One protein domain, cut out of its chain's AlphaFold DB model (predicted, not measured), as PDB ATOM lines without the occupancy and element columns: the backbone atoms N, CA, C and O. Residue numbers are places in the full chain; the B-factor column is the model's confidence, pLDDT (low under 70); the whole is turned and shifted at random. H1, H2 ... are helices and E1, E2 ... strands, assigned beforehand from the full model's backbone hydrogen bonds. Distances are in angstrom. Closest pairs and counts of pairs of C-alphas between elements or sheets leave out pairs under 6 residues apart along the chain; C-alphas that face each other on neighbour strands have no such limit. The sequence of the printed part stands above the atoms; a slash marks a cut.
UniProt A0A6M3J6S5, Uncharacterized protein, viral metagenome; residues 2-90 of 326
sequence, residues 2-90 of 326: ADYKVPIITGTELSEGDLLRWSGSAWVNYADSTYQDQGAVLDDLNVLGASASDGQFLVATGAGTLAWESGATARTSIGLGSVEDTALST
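What this domain is: This is residues 2 to 90 of the 326 residues of an uncharacterized protein of viral metagenome (UniProt A0A6M3J6S5). With little regular structure, the printed part is strung out as a rod: hairpin E1 E2, short helix H1, then hairpin E3 E4 with helix H2 near E3. Residues 84 to 90 stand free. Of 89 residues, 28 are in these named elements, a mixed class with two antiparallel two-stranded sheets. It is extended, spanning 81 by 25 by 17 A, radius of gyration of the C-alphas 23.8 A.

Where its parts are: Find C-alpha 20 at (-10.561, -13.276, 150.850), where E1, residues 20 to 22, begins; E2 is residues 27 to 29, H1 43 to 46. E3, residues 57 to 62, runs 15.1 A, E4, 65 to 69, 12.4 A; H2, 71 to 77, ends at (3.907, 22.419, 130.743).

How they stand to each other: Look across the antiparallel hairpins: N 21 and O 28 are 3.0 A apart, N 59 and O 67 3.2 A. The closest C-alphas of E3 and H2, Phe 57 and Ala 74, are 6.4 A apart. In H2 every O i to N i+4 pair is within hydrogen-bond range; H1 is too short for one.

The domain as a whole: The printed part has no cut. The link E2 to H1 is long. Model pLDDT is under 70 in residues 2 to 17, 31 to 34, 37 to 40 and 81 to 90.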
ATOM      1  N   ALA A   2     -30.552 -26.126 158.974       48.00
ATOM      2  CA  ALA A   2     -29.753 -26.109 157.756       48.00
ATOM      3  C   ALA A   2     -28.289 -26.073 158.192       48.00
ATOM      4  O   ALA A   2     -27.925 -25.196 158.976       48.00
ATOM      5  N   ASP A   3     -27.524 -27.077 157.770       50.03
ATOM      6  CA  ASP A   3     -26.089 -27.181 158.004       50.03
ATOM      7  C   ASP A   3     -25.456 -25.835 157.646       50.03
ATOM      8  O   ASP A   3     -25.343 -25.481 156.468       50.03
ATOM      9  N   TYR A   4     -25.099 -25.044 158.661       52.84
ATOM     10  CA  TYR A   4     -24.269 -23.867 158.471       52.84
ATOM     11  C   TYR A   4     -22.889 -24.422 158.155       52.84
ATOM     12  O   TYR A   4     -22.083 -24.665 159.052       52.84
ATOM     13  N   LYS A   5     -22.670 -24.746 156.873       56.66
ATOM     14  CA  LYS A   5     -21.362 -25.125 156.360       56.66
ATOM     15  C   LYS A   5     -20.438 -23.962 156.679       56.66
ATOM     16  O   LYS A   5     -20.439 -22.964 155.963       56.66
ATOM     17  N   VAL A   6     -19.695 -24.091 157.778       54.03
ATOM     18  CA  VAL A   6     -18.556 -23.233 158.081       54.03
ATOM     19  C   VAL A   6     -17.686 -23.324 156.841       54.03
ATOM     20  O   VAL A   6     -17.253 -24.431 156.505       54.03
ATOM     21  N   PRO A   7     -17.537 -22.237 156.078       57.41
ATOM     22  CA  PRO A   7     -16.912 -22.370 154.788       57.41
ATOM     23  C   PRO A   7     -15.460 -22.752 154.994       57.41
ATOM     24  O   PRO A   7     -14.697 -22.020 155.620       57.41
ATOM     25  N   ILE A   8     -15.113 -23.941 154.522       60.44
ATOM     26  CA  ILE A   8     -13.767 -24.473 154.640       60.44
ATOM     27  C   ILE A   8     -12.899 -23.618 153.717       60.44
ATOM     28  O   ILE A   8     -13.137 -23.582 152.511       60.44
ATOM     29  N   ILE A   9     -11.925 -22.909 154.285       57.00
ATOM     30  CA  ILE A   9     -10.881 -22.237 153.510       57.00
ATOM     31  C   ILE A   9     -10.004 -23.354 152.932       57.00
ATOM     32  O   ILE A   9      -9.160 -23.923 153.622       57.00
ATOM     33  N   THR A  10     -10.272 -23.770 151.696       59.25
ATOM     34  CA  THR A  10      -9.525 -24.844 151.031       59.25
ATOM     35  C   THR A  10      -8.324 -24.254 150.293       59.25
ATOM     36  O   THR A  10      -8.399 -23.991 149.097       59.25
ATOM     37  N   GLY A  11      -7.231 -24.026 151.019       56.09
ATOM     38  CA  GLY A  11      -5.940 -23.578 150.487       56.09
ATOM     39  C   GLY A  11      -4.930 -23.434 151.626       56.09
ATOM     40  O   GLY A  11      -5.224 -22.772 152.614       56.09
ATOM     41  N   THR A  12      -3.782 -24.109 151.541       55.97
ATOM     42  CA  THR A  12      -2.825 -24.283 152.652       55.97
ATOM     43  C   THR A  12      -1.846 -23.135 152.887       55.97
ATOM     44  O   THR A  12      -0.988 -23.285 153.745       55.97
ATOM     45  N   GLU A  13      -1.950 -21.995 152.211       62.16
ATOM     46  CA  GLU A  13      -1.027 -20.873 152.432       62.16
ATOM     47  C   GLU A  13      -1.798 -19.558 152.326       62.16
ATOM     48  O   GLU A  13      -1.837 -18.945 151.266       62.16
ATOM     49  N   LEU A  14      -2.476 -19.166 153.413       64.12
ATOM     50  CA  LEU A  14      -2.872 -17.768 153.576       64.12
ATOM     51  C   LEU A  14      -1.672 -17.003 154.129       64.12
ATOM     52  O   LEU A  14      -1.183 -17.329 155.214       64.12
ATOM     53  N   SER A  15      -1.208 -16.016 153.380       67.56
ATOM     54  CA  SER A  15      -0.100 -15.135 153.743       67.56
ATOM     55  C   SER A  15      -0.622 -13.750 154.145       67.56
ATOM     56  O   SER A  15      -1.760 -13.383 153.848       67.56
ATOM     57  N   GLU A  16       0.191 -12.972 154.862       67.19
ATOM     58  CA  GLU A  16      -0.142 -11.577 155.175       67.19
ATOM     59  C   GLU A  16      -0.332 -10.785 153.869       67.19
ATOM     60  O   GLU A  16       0.550 -10.798 153.016       67.19
ATOM     61  N   GLY A  17      -1.498 -10.148 153.701       64.00
ATOM     62  CA  GLY A  17      -1.885  -9.433 152.476       64.00
ATOM     63  C   GLY A  17      -2.954 -10.127 151.616       64.00
ATOM     64  O   GLY A  17      -3.551  -9.471 150.767       64.00
ATOM     65  N   ASP A  18      -3.271 -11.406 151.864       72.31
ATOM     66  CA  ASP A  18      -4.292 -12.123 151.086       72.31
ATOM     67  C   ASP A  18      -5.709 -11.560 151.300       72.31
ATOM     68  O   ASP A  18      -6.217 -11.467 152.424       72.31
ATOM     69  N   LEU A  19      -6.393 -11.242 150.198       73.38
ATOM     70  CA  LEU A  19      -7.766 -10.743 150.201       73.38
ATOM     71  C   LEU A  19      -8.742 -11.893 149.971       73.38
ATOM     72  O   LEU A  19      -8.785 -12.506 148.909       73.38
ATOM     73  N   LEU A  20      -9.582 -12.193 150.959       76.31
ATOM     74  CA  LEU A  20     -10.561 -13.276 150.850       76.31
ATOM     75  C   LEU A  20     -11.904 -12.753 150.334       76.31
ATOM     76  O   LEU A  20     -12.543 -11.919 150.975       76.31
ATOM     77  N   ARG A  21     -12.394 -13.307 149.217       78.12
ATOM     78  CA  ARG A  21     -13.731 -13.001 148.681       78.12
ATOM     79  C   ARG A  21     -14.635 -14.233 148.708       78.12
ATOM     80  O   ARG A  21     -14.213 -15.355 148.434       78.12
ATOM     81  N   TRP A  22     -15.906 -14.028 149.052       79.25
ATOM     82  CA  TRP A  22     -16.903 -15.098 149.105       79.25
ATOM     83  C   TRP A  22     -17.367 -15.499 147.697       79.25
ATOM     84  O   TRP A  22     -17.929 -14.681 146.974       79.25
ATOM     85  N   SER A  23     -17.185 -16.770 147.325       72.75
ATOM     86  CA  SER A  23     -17.575 -17.321 146.008       72.75
ATOM     87  C   SER A  23     -19.022 -17.820 145.926       72.75
ATOM     88  O   SER A  23     -19.438 -18.359 144.904       72.75
ATOM     89  N   GLY A  24     -19.790 -17.707 147.011       73.06
ATOM     90  CA  GLY A  24     -21.093 -18.363 147.140       73.06
ATOM     91  C   GLY A  24     -21.020 -19.775 147.731       73.06
ATOM     92  O   GLY A  24     -22.054 -20.337 148.082       73.06
ATOM     93  N   SER A  25     -19.829 -20.366 147.874       74.69
ATOM     94  CA  SER A  25     -19.655 -21.700 148.485       74.69
ATOM     95  C   SER A  25     -18.404 -21.844 149.361       74.69
ATOM     96  O   SER A  25     -18.378 -22.719 150.223       74.69
ATOM     97  N   ALA A  26     -17.397 -20.985 149.186       74.75
ATOM     98  CA  ALA A  26     -16.211 -20.900 150.040       74.75
ATOM     99  C   ALA A  26     -15.613 -19.478 150.030       74.75
ATOM    100  O   ALA A  26     -15.818 -18.725 149.070       74.75
ATOM    101  N   TRP A  27     -14.867 -19.118 151.081       75.38
ATOM    102  CA  TRP A  27     -13.966 -17.965 151.049       75.38
ATOM    103  C   TRP A  27     -12.718 -18.401 150.300       75.38
ATOM    104  O   TRP A  27     -12.050 -19.350 150.707       75.38
ATOM    105  N   VAL A  28     -12.455 -17.753 149.176       74.44
ATOM    106  CA  VAL A  28     -11.323 -18.062 148.303       74.44
ATOM    107  C   VAL A  28     -10.395 -16.862 148.270       74.44
ATOM    108  O   VAL A  28     -10.872 -15.725 148.313       74.44
ATOM    109  N   ASN A  29      -9.086 -17.131 148.206       73.25
ATOM    110  CA  ASN A  29      -8.096 -16.085 147.989       73.25
ATOM    111  C   ASN A  29      -8.388 -15.432 146.639       73.25
ATOM    112  O   ASN A  29      -8.389 -16.089 145.593       73.25
ATOM    113  N   TYR A  30      -8.745 -14.162 146.693       70.75
ATOM    114  CA  TYR A  30      -9.009 -13.340 145.543       70.75
ATOM    115  C   TYR A  30      -7.737 -12.541 145.321       70.75
ATOM    116  O   TYR A  30      -7.451 -11.601 146.054       70.75
ATOM    117  N   ALA A  31      -6.974 -12.946 144.308       66.19
ATOM    118  CA  ALA A  31      -5.931 -12.104 143.756       66.19
ATOM    119  C   ALA A  31      -6.630 -10.900 143.114       66.19
ATOM    120  O   ALA A  31      -6.976 -10.921 141.930       66.19
ATOM    121  N   ASP A  32      -6.955  -9.903 143.933       64.44
ATOM    122  CA  ASP A  32      -7.512  -8.663 143.445       64.44
ATOM    123  C   ASP A  32      -6.369  -7.881 142.818       64.44
ATOM    124  O   ASP A  32      -5.618  -7.195 143.504       64.44
ATOM    125  N   SER A  33      -6.235  -7.984 141.501       64.12
ATOM    126  CA  SER A  33      -5.255  -7.207 140.742       64.12
ATOM    127  C   SER A  33      -5.538  -5.698 140.771       64.12
ATOM    128  O   SER A  33      -4.916  -4.957 140.020       64.12
ATOM    129  N   THR A  34      -6.536  -5.253 141.543       62.78
ATOM    130  CA  THR A  34      -6.878  -3.844 141.762       62.78
ATOM    131  C   THR A  34      -6.529  -3.347 143.167       62.78
ATOM    132  O   THR A  34      -6.657  -2.152 143.432       62.78
ATOM    133  N   TYR A  35      -6.073  -4.227 144.067       70.06
ATOM    134  CA  TYR A  35      -5.560  -3.824 145.372       70.06
ATOM    135  C   TYR A  35      -4.058  -3.602 145.318       70.06
ATOM    136  O   TYR A  35      -3.303  -4.453 144.865       70.06
ATOM    137  N   GLN A  36      -3.638  -2.463 145.851       71.56
ATOM    138  CA  GLN A  36      -2.236  -2.128 145.981       71.56
ATOM    139  C   GLN A  36      -1.688  -2.405 147.367       71.56
ATOM    140  O   GLN A  36      -2.281  -1.997 148.370       71.56
ATOM    141  N   ASP A  37      -0.491  -2.984 147.399       68.25
ATOM    142  CA  ASP A  37       0.291  -3.114 148.618       68.25
ATOM    143  C   ASP A  37       0.608  -1.731 149.199       68.25
ATOM    144  O   ASP A  37       1.051  -0.804 148.511       68.25
ATOM    145  N   GLN A  38       0.391  -1.581 150.505       65.19
ATOM    146  CA  GLN A  38       0.660  -0.332 151.205       65.19
ATOM    147  C   GLN A  38       2.157   0.019 151.115       65.19
ATOM    148  O   GLN A  38       3.000  -0.671 151.678       65.19
ATOM    149  N   GLY A  39       2.480   1.125 150.434       63.47
ATOM    150  CA  GLY A  39       3.856   1.602 150.241       63.47
ATOM    151  C   GLY A  39       4.467   1.283 148.872       63.47
ATOM    152  O   GLY A  39       5.555   1.781 148.578       63.47
ATOM    153  N   ALA A  40       3.775   0.521 148.019       69.44
ATOM    154  CA  ALA A  40       4.120   0.409 146.607       69.44
ATOM    155  C   ALA A  40       3.764   1.704 145.845       69.44
ATOM    156  O   ALA A  40       2.858   2.449 146.231       69.44
ATOM    157  N   VAL A  41       4.483   1.980 144.750       72.19
ATOM    158  CA  VAL A  41       4.077   3.009 143.771       72.19
ATOM    159  C   VAL A  41       2.700   2.638 143.240       72.19
ATOM    160  O   VAL A  41       2.434   1.450 143.092       72.19
ATOM    161  N   LEU A  42       1.825   3.623 142.986       77.94
ATOM    162  CA  LEU A  42       0.483   3.353 142.464       77.94
ATOM    163  C   LEU A  42       0.561   2.377 141.266       77.94
ATOM    164  O   LEU A  42       1.402   2.592 140.403       77.94
ATOM    165  N   ASP A  43      -0.247   1.318 141.199       75.69
ATOM    166  CA  ASP A  43      -0.069   0.246 140.201       75.69
ATOM    167  C   ASP A  43      -0.226   0.799 138.781       75.69
ATOM    168  O   ASP A  43       0.554   0.479 137.883       75.69
ATOM    169  N   ASP A  44      -1.143   1.755 138.621       74.25
ATOM    170  CA  ASP A  44      -1.334   2.552 137.405       74.25
ATOM    171  C   ASP A  44      -0.094   3.382 137.017       74.25
ATOM    172  O   ASP A  44       0.072   3.782 135.864       74.25
ATOM    173  N   LEU A  45       0.798   3.644 137.972       79.31
ATOM    174  CA  LEU A  45       2.050   4.376 137.801       79.31
ATOM    175  C   LEU A  45       3.278   3.457 137.721       79.31
ATOM    176  O   LEU A  45       4.349   3.935 137.350       79.31
ATOM    177  N   ASN A  46       3.160   2.148 137.979       76.31
ATOM    178  CA  ASN A  46       4.286   1.209 137.853       76.31
ATOM    179  C   ASN A  46       4.856   1.176 136.427       76.31
ATOM    180  O   ASN A  46       6.057   0.973 136.244       76.31
ATOM    181  N   VAL A  47       4.023   1.449 135.414       77.19
ATOM    182  CA  VAL A  47       4.444   1.560 134.006       77.19
ATOM    183  C   VAL A  47       5.422   2.720 133.757       77.19
ATOM    184  O   VAL A  47       6.178   2.692 132.791       77.19
ATOM    185  N   LEU A  48       5.440   3.726 134.636       83.06
ATOM    186  CA  LEU A  48       6.330   4.889 134.552       83.06
ATOM    187  C   LEU A  48       7.713   4.612 135.151       83.06
ATOM    188  O   LEU A  48       8.658   5.344 134.857       83.06
ATOM    189  N   GLY A  49       7.829   3.580 135.993       82.81
ATOM    190  CA  GLY A  49       8.996   3.339 136.837       82.81
ATOM    191  C   GLY A  49       9.144   4.360 137.973       82.81
ATOM    192  O   GLY A  49       8.365   5.306 138.107       82.81
ATOM    193  N   ALA A  50      10.162   4.160 138.814       81.25
ATOM    194  CA  ALA A  50      10.519   5.123 139.854       81.25
ATOM    195  C   ALA A  50      11.024   6.437 139.234       81.25
ATOM    196  O   ALA A  50      11.632   6.431 138.161       81.25
ATOM    197  N   SER A  51      10.827   7.554 139.936       82.50
ATOM    198  CA  SER A  51      11.443   8.826 139.559       82.50
ATOM    199  C   SER A  51      12.964   8.662 139.457       82.50
ATOM    200  O   SER A  51      13.617   8.229 140.406       82.50
ATOM    201  N   ALA A  52      13.530   9.007 138.306       80.38
ATOM    202  CA  ALA A  52      14.954   8.887 138.018       80.38
ATOM    203  C   ALA A  52      15.799  10.039 138.602       80.38
ATOM    204  O   ALA A  52      17.026   9.940 138.616       80.38
ATOM    205  N   SER A  53      15.175  11.130 139.066       79.50
ATOM    206  CA  SER A  53      15.857  12.274 139.690       79.50
ATOM    207  C   SER A  53      14.926  13.108 140.578       79.50
ATOM    208  O   SER A  53      13.713  13.126 140.367       79.50
ATOM    209  N   ASP A  54      15.498  13.881 141.504       76.12
ATOM    210  CA  ASP A  54      14.754  14.850 142.316       76.12
ATOM    211  C   ASP A  54      14.068  15.917 141.441       76.12
ATOM    212  O   ASP A  54      14.621  16.383 140.441       76.12
ATOM    213  N   GLY A  55      12.853  16.323 141.828       71.88
ATOM    214  CA  GLY A  55      12.108  17.403 141.169       71.88
ATOM    215  C   GLY A  55      11.421  17.035 139.847       71.88
ATOM    216  O   GLY A  55      11.035  17.938 139.101       71.88
ATOM    217  N   GLN A  56      11.266  15.743 139.537       84.44
ATOM    218  CA  GLN A  56      10.428  15.295 138.420       84.44
ATOM    219  C   GLN A  56       8.940  15.489 138.727       84.44
ATOM    220  O   GLN A  56       8.489  15.292 139.856       84.44
ATOM    221  N   PHE A  57       8.172  15.847 137.700       84.62
ATOM    222  CA  PHE A  57       6.719  15.978 137.780       84.62
ATOM    223  C   PHE A  57       6.046  14.953 136.875       84.62
ATOM    224  O   PHE A  57       6.548  14.640 135.796       84.62
ATOM    225  N   LEU A  58       4.881  14.476 137.310       87.25
ATOM    226  CA  LEU A  58       3.978  13.702 136.471       87.25
ATOM    227  C   LEU A  58       3.142  14.654 135.628       87.25
ATOM    228  O   LEU A  58       2.423  15.499 136.163       87.25
ATOM    229  N   VAL A  59       3.211  14.498 134.314       82.69
ATOM    230  CA  VAL A  59       2.331  15.203 133.382       82.69
ATOM    231  C   VAL A  59       1.722  14.210 132.404       82.69
ATOM    232  O   VAL A  59       2.291  13.152 132.135       82.69
ATOM    233  N   ALA A  60       0.553  14.548 131.868       82.62
ATOM    234  CA  ALA A  60      -0.038  13.781 130.784       82.62
ATOM    235  C   ALA A  60       0.680  14.102 129.468       82.62
ATOM    236  O   ALA A  60       0.757  15.263 129.069       82.62
ATOM    237  N   THR A  61       1.174  13.076 128.782       80.88
ATOM    238  CA  THR A  61       1.802  13.192 127.452       80.88
ATOM    239  C   THR A  61       0.863  12.752 126.327       80.88
ATOM    240  O   THR A  61       1.152  12.960 125.150       80.88
ATOM    241  N   GLY A  62      -0.293  12.185 126.681       77.19
ATOM    242  CA  GLY A  62      -1.347  11.740 125.774       77.19
ATOM    243  C   GLY A  62      -2.574  11.245 126.546       77.19
ATOM    244  O   GLY A  62      -2.568  11.180 127.776       77.19
ATOM    245  N   ALA A  63      -3.651  10.898 125.835       80.69
ATOM    246  CA  ALA A  63      -4.860  10.371 126.468       80.69
ATOM    247  C   ALA A  63      -4.548   9.072 127.233       80.69
ATOM    248  O   ALA A  63      -4.135   8.081 126.639       80.69
ATOM    249  N   GLY A  64      -4.735   9.096 128.555       80.62
ATOM    250  CA  GLY A  64      -4.457   7.951 129.427       80.62
ATOM    251  C   GLY A  64      -2.970   7.621 129.598       80.62
ATOM    252  O   GLY A  64      -2.656   6.538 130.076       80.62
ATOM    253  N   THR A  65      -2.050   8.509 129.205       83.81
ATOM    254  CA  THR A  65      -0.602   8.288 129.337       83.81
ATOM    255  C   THR A  65       0.030   9.402 130.157       83.81
ATOM    256  O   THR A  65      -0.079  10.581 129.818       83.81
ATOM    257  N   LEU A  66       0.703   9.010 131.235       85.62
ATOM    258  CA  LEU A  66       1.530   9.890 132.050       85.62
ATOM    259  C   LEU A  66       3.005   9.688 131.667       85.62
ATOM    260  O   LEU A  66       3.362   8.664 131.083       85.62
ATOM    261  N   ALA A  67       3.864  10.646 131.999       87.44
ATOM    262  CA  ALA A  67       5.317  10.482 131.970       87.44
ATOM    263  C   ALA A  67       5.971  11.299 133.091       87.44
ATOM    264  O   ALA A  67       5.441  12.340 133.496       87.44
ATOM    265  N   TRP A  68       7.131  10.837 133.570       88.31
ATOM    266  CA  TRP A  68       8.028  11.651 134.388       88.31
ATOM    267  C   TRP A  68       8.760  12.637 133.488       88.31
ATOM    268  O   TRP A  68       9.552  12.238 132.637       88.31
ATOM    269  N   GLU A  69       8.530  13.923 133.702       82.88
ATOM    270  CA  GLU A  69       9.204  14.968 132.946       82.88
ATOM    271  C   GLU A  69      10.314  15.635 133.755       82.88
ATOM    272  O   GLU A  69      10.248  15.759 134.984       82.88
ATOM    273  N   SER A  70      11.345  16.097 133.044       78.12
ATOM    274  CA  SER A  70      12.401  16.918 133.639       78.12
ATOM    275  C   SER A  70      11.823  18.237 134.160       78.12
ATOM    276  O   SER A  70      10.828  18.746 133.636       78.12
ATOM    277  N   GLY A  71      12.495  18.867 135.128       74.38
ATOM    278  CA  GLY A  71      12.084  20.187 135.612       74.38
ATOM    279  C   GLY A  71      11.966  21.245 134.499       74.38
ATOM    280  O   GLY A  71      11.155  22.159 134.617       74.38
ATOM    281  N   ALA A  72      12.723  21.122 133.399       74.62
ATOM    282  CA  ALA A  72      12.648  22.032 132.252       74.62
ATOM    283  C   ALA A  72      11.360  21.848 131.426       74.62
ATOM    284  O   ALA A  72      10.690  22.832 131.098       74.62
ATOM    285  N   THR A  73      10.968  20.603 131.142       76.25
ATOM    286  CA  THR A  73       9.698  20.323 130.459       76.25
ATOM    287  C   THR A  73       8.518  20.662 131.361       76.25
ATOM    288  O   THR A  73       7.563  21.274 130.902       76.25
ATOM    289  N   ALA A  74       8.607  20.365 132.663       78.19
ATOM    290  CA  ALA A  74       7.568  20.709 133.629       78.19
ATOM    291  C   ALA A  74       7.294  22.217 133.644       78.19
ATOM    292  O   ALA A  74       6.137  22.602 133.506       78.19
ATOM    293  N   ARG A  75       8.336  23.069 133.697       75.69
ATOM    294  CA  ARG A  75       8.207  24.536 133.561       75.69
ATOM    295  C   ARG A  75       7.511  24.944 132.264       75.69
ATOM    296  O   ARG A  75       6.722  25.881 132.280       75.69
ATOM    297  N   THR A  76       7.765  24.240 131.164       76.69
ATOM    298  CA  THR A  76       7.074  24.466 129.885       76.69
ATOM    299  C   THR A  76       5.592  24.084 129.986       76.69
ATOM    300  O   THR A  76       4.732  24.878 129.614       76.69
ATOM    301  N   SER A  77       5.277  22.927 130.573       75.25
ATOM    302  CA  SER A  77       3.907  22.419 130.743       75.25
ATOM    303  C   SER A  77       3.034  23.282 131.661       75.25
ATOM    304  O   SER A  77       1.834  23.385 131.430       75.25
ATOM    305  N   ILE A  78       3.614  23.926 132.678       77.12
ATOM    306  CA  ILE A  78       2.907  24.859 133.580       77.12
ATOM    307  C   ILE A  78       3.001  26.327 133.129       77.12
ATOM    308  O   ILE A  78       2.604  27.223 133.870       77.12
ATOM    309  N   GLY A  79       3.536  26.588 131.931       72.88
ATOM    310  CA  GLY A  79       3.623  27.930 131.346       72.88
ATOM    311  C   GLY A  79       4.663  28.860 131.986       72.88
ATOM    312  O   GLY A  79       4.678  30.050 131.689       72.88
ATOM    313  N   LEU A  80       5.550  28.341 132.839       74.25
ATOM    314  CA  LEU A  80       6.617  29.104 133.497       74.25
ATOM    315  C   LEU A  80       7.898  29.216 132.660       74.25
ATOM    316  O   LEU A  80       8.728  30.073 132.944       74.25
ATOM    317  N   GLY A  81       8.062  28.394 131.618       69.94
ATOM    318  CA  GLY A  81       9.220  28.454 130.714       69.94
ATOM    319  C   GLY A  81       9.344  29.781 129.954       69.94
ATOM    320  O   GLY A  81      10.433  30.139 129.529       69.94
ATOM    321  N   SER A  82       8.245  30.532 129.830       64.19
ATOM    322  CA  SER A  82       8.212  31.850 129.182       64.19
ATOM    323  C   SER A  82       8.276  33.016 130.174       64.19
ATOM    324  O   SER A  82       8.425  34.151 129.747       64.19
ATOM    325  N   VAL A  83       8.187  32.769 131.486       64.81
ATOM    326  CA  VAL A  83       8.251  33.826 132.518       64.81
ATOM    327  C   VAL A  83       9.681  34.361 132.693       64.81
ATOM    328  O   VAL A  83       9.862  35.473 133.179       64.81
ATOM    329  N   GLU A  84      10.687  33.595 132.262       62.03
ATOM    330  CA  GLU A  84      12.101  33.989 132.298       62.03
ATOM    331  C   GLU A  84      12.501  34.879 131.100       62.03
ATOM    332  O   GLU A  84      13.264  35.821 131.288       62.03
ATOM    333  N   ASP A  85      11.910  34.666 129.912       55.34
ATOM    334  CA  ASP A  85      12.346  35.309 128.650       55.34
ATOM    335  C   ASP A  85      11.241  36.044 127.858       55.34
ATOM    336  O   ASP A  85      11.506  36.643 126.813       55.34
ATOM    337  N   THR A  86       9.984  36.028 128.309       55.84
ATOM    338  CA  THR A  86       8.877  36.780 127.689       55.84
ATOM    339  C   THR A  86       8.392  37.832 128.671       55.84
ATOM    340  O   THR A  86       8.092  37.518 129.821       55.84
ATOM    341  N   ALA A  87       8.320  39.093 128.233       59.78
ATOM    342  CA  ALA A  87       7.865  40.195 129.073       59.78
ATOM    343  C   ALA A  87       6.562  39.811 129.791       59.78
ATOM    344  O   ALA A  87       5.550  39.518 129.144       59.78
ATOM    345  N   LEU A  88       6.603  39.829 131.128       66.38
ATOM    346  CA  LEU A  88       5.507  39.417 132.005       66.38
ATOM    347  C   LEU A  88       4.188  40.131 131.660       66.38
ATOM    348  O   LEU A  88       3.130  39.575 131.907       66.38
ATOM    349  N   SER A  89       4.246  41.307 131.025       61.84
ATOM    350  CA  SER A  89       3.119  42.115 130.534       61.84
ATOM    351  C   SER A  89       2.348  41.544 129.334       61.84
ATOM    352  O   SER A  89       1.321  42.103 128.962       61.84
ATOM    353  N   THR A  90       2.815  40.463 128.703       56.19
ATOM    354  CA  THR A  90       2.167  39.870 127.512       56.19
ATOM    355  C   THR A  90       1.395  38.582 127.797       56.19
ATOM    356  O   THR A  90       0.717  38.053 126.916       56.19
TER     357      THR A  90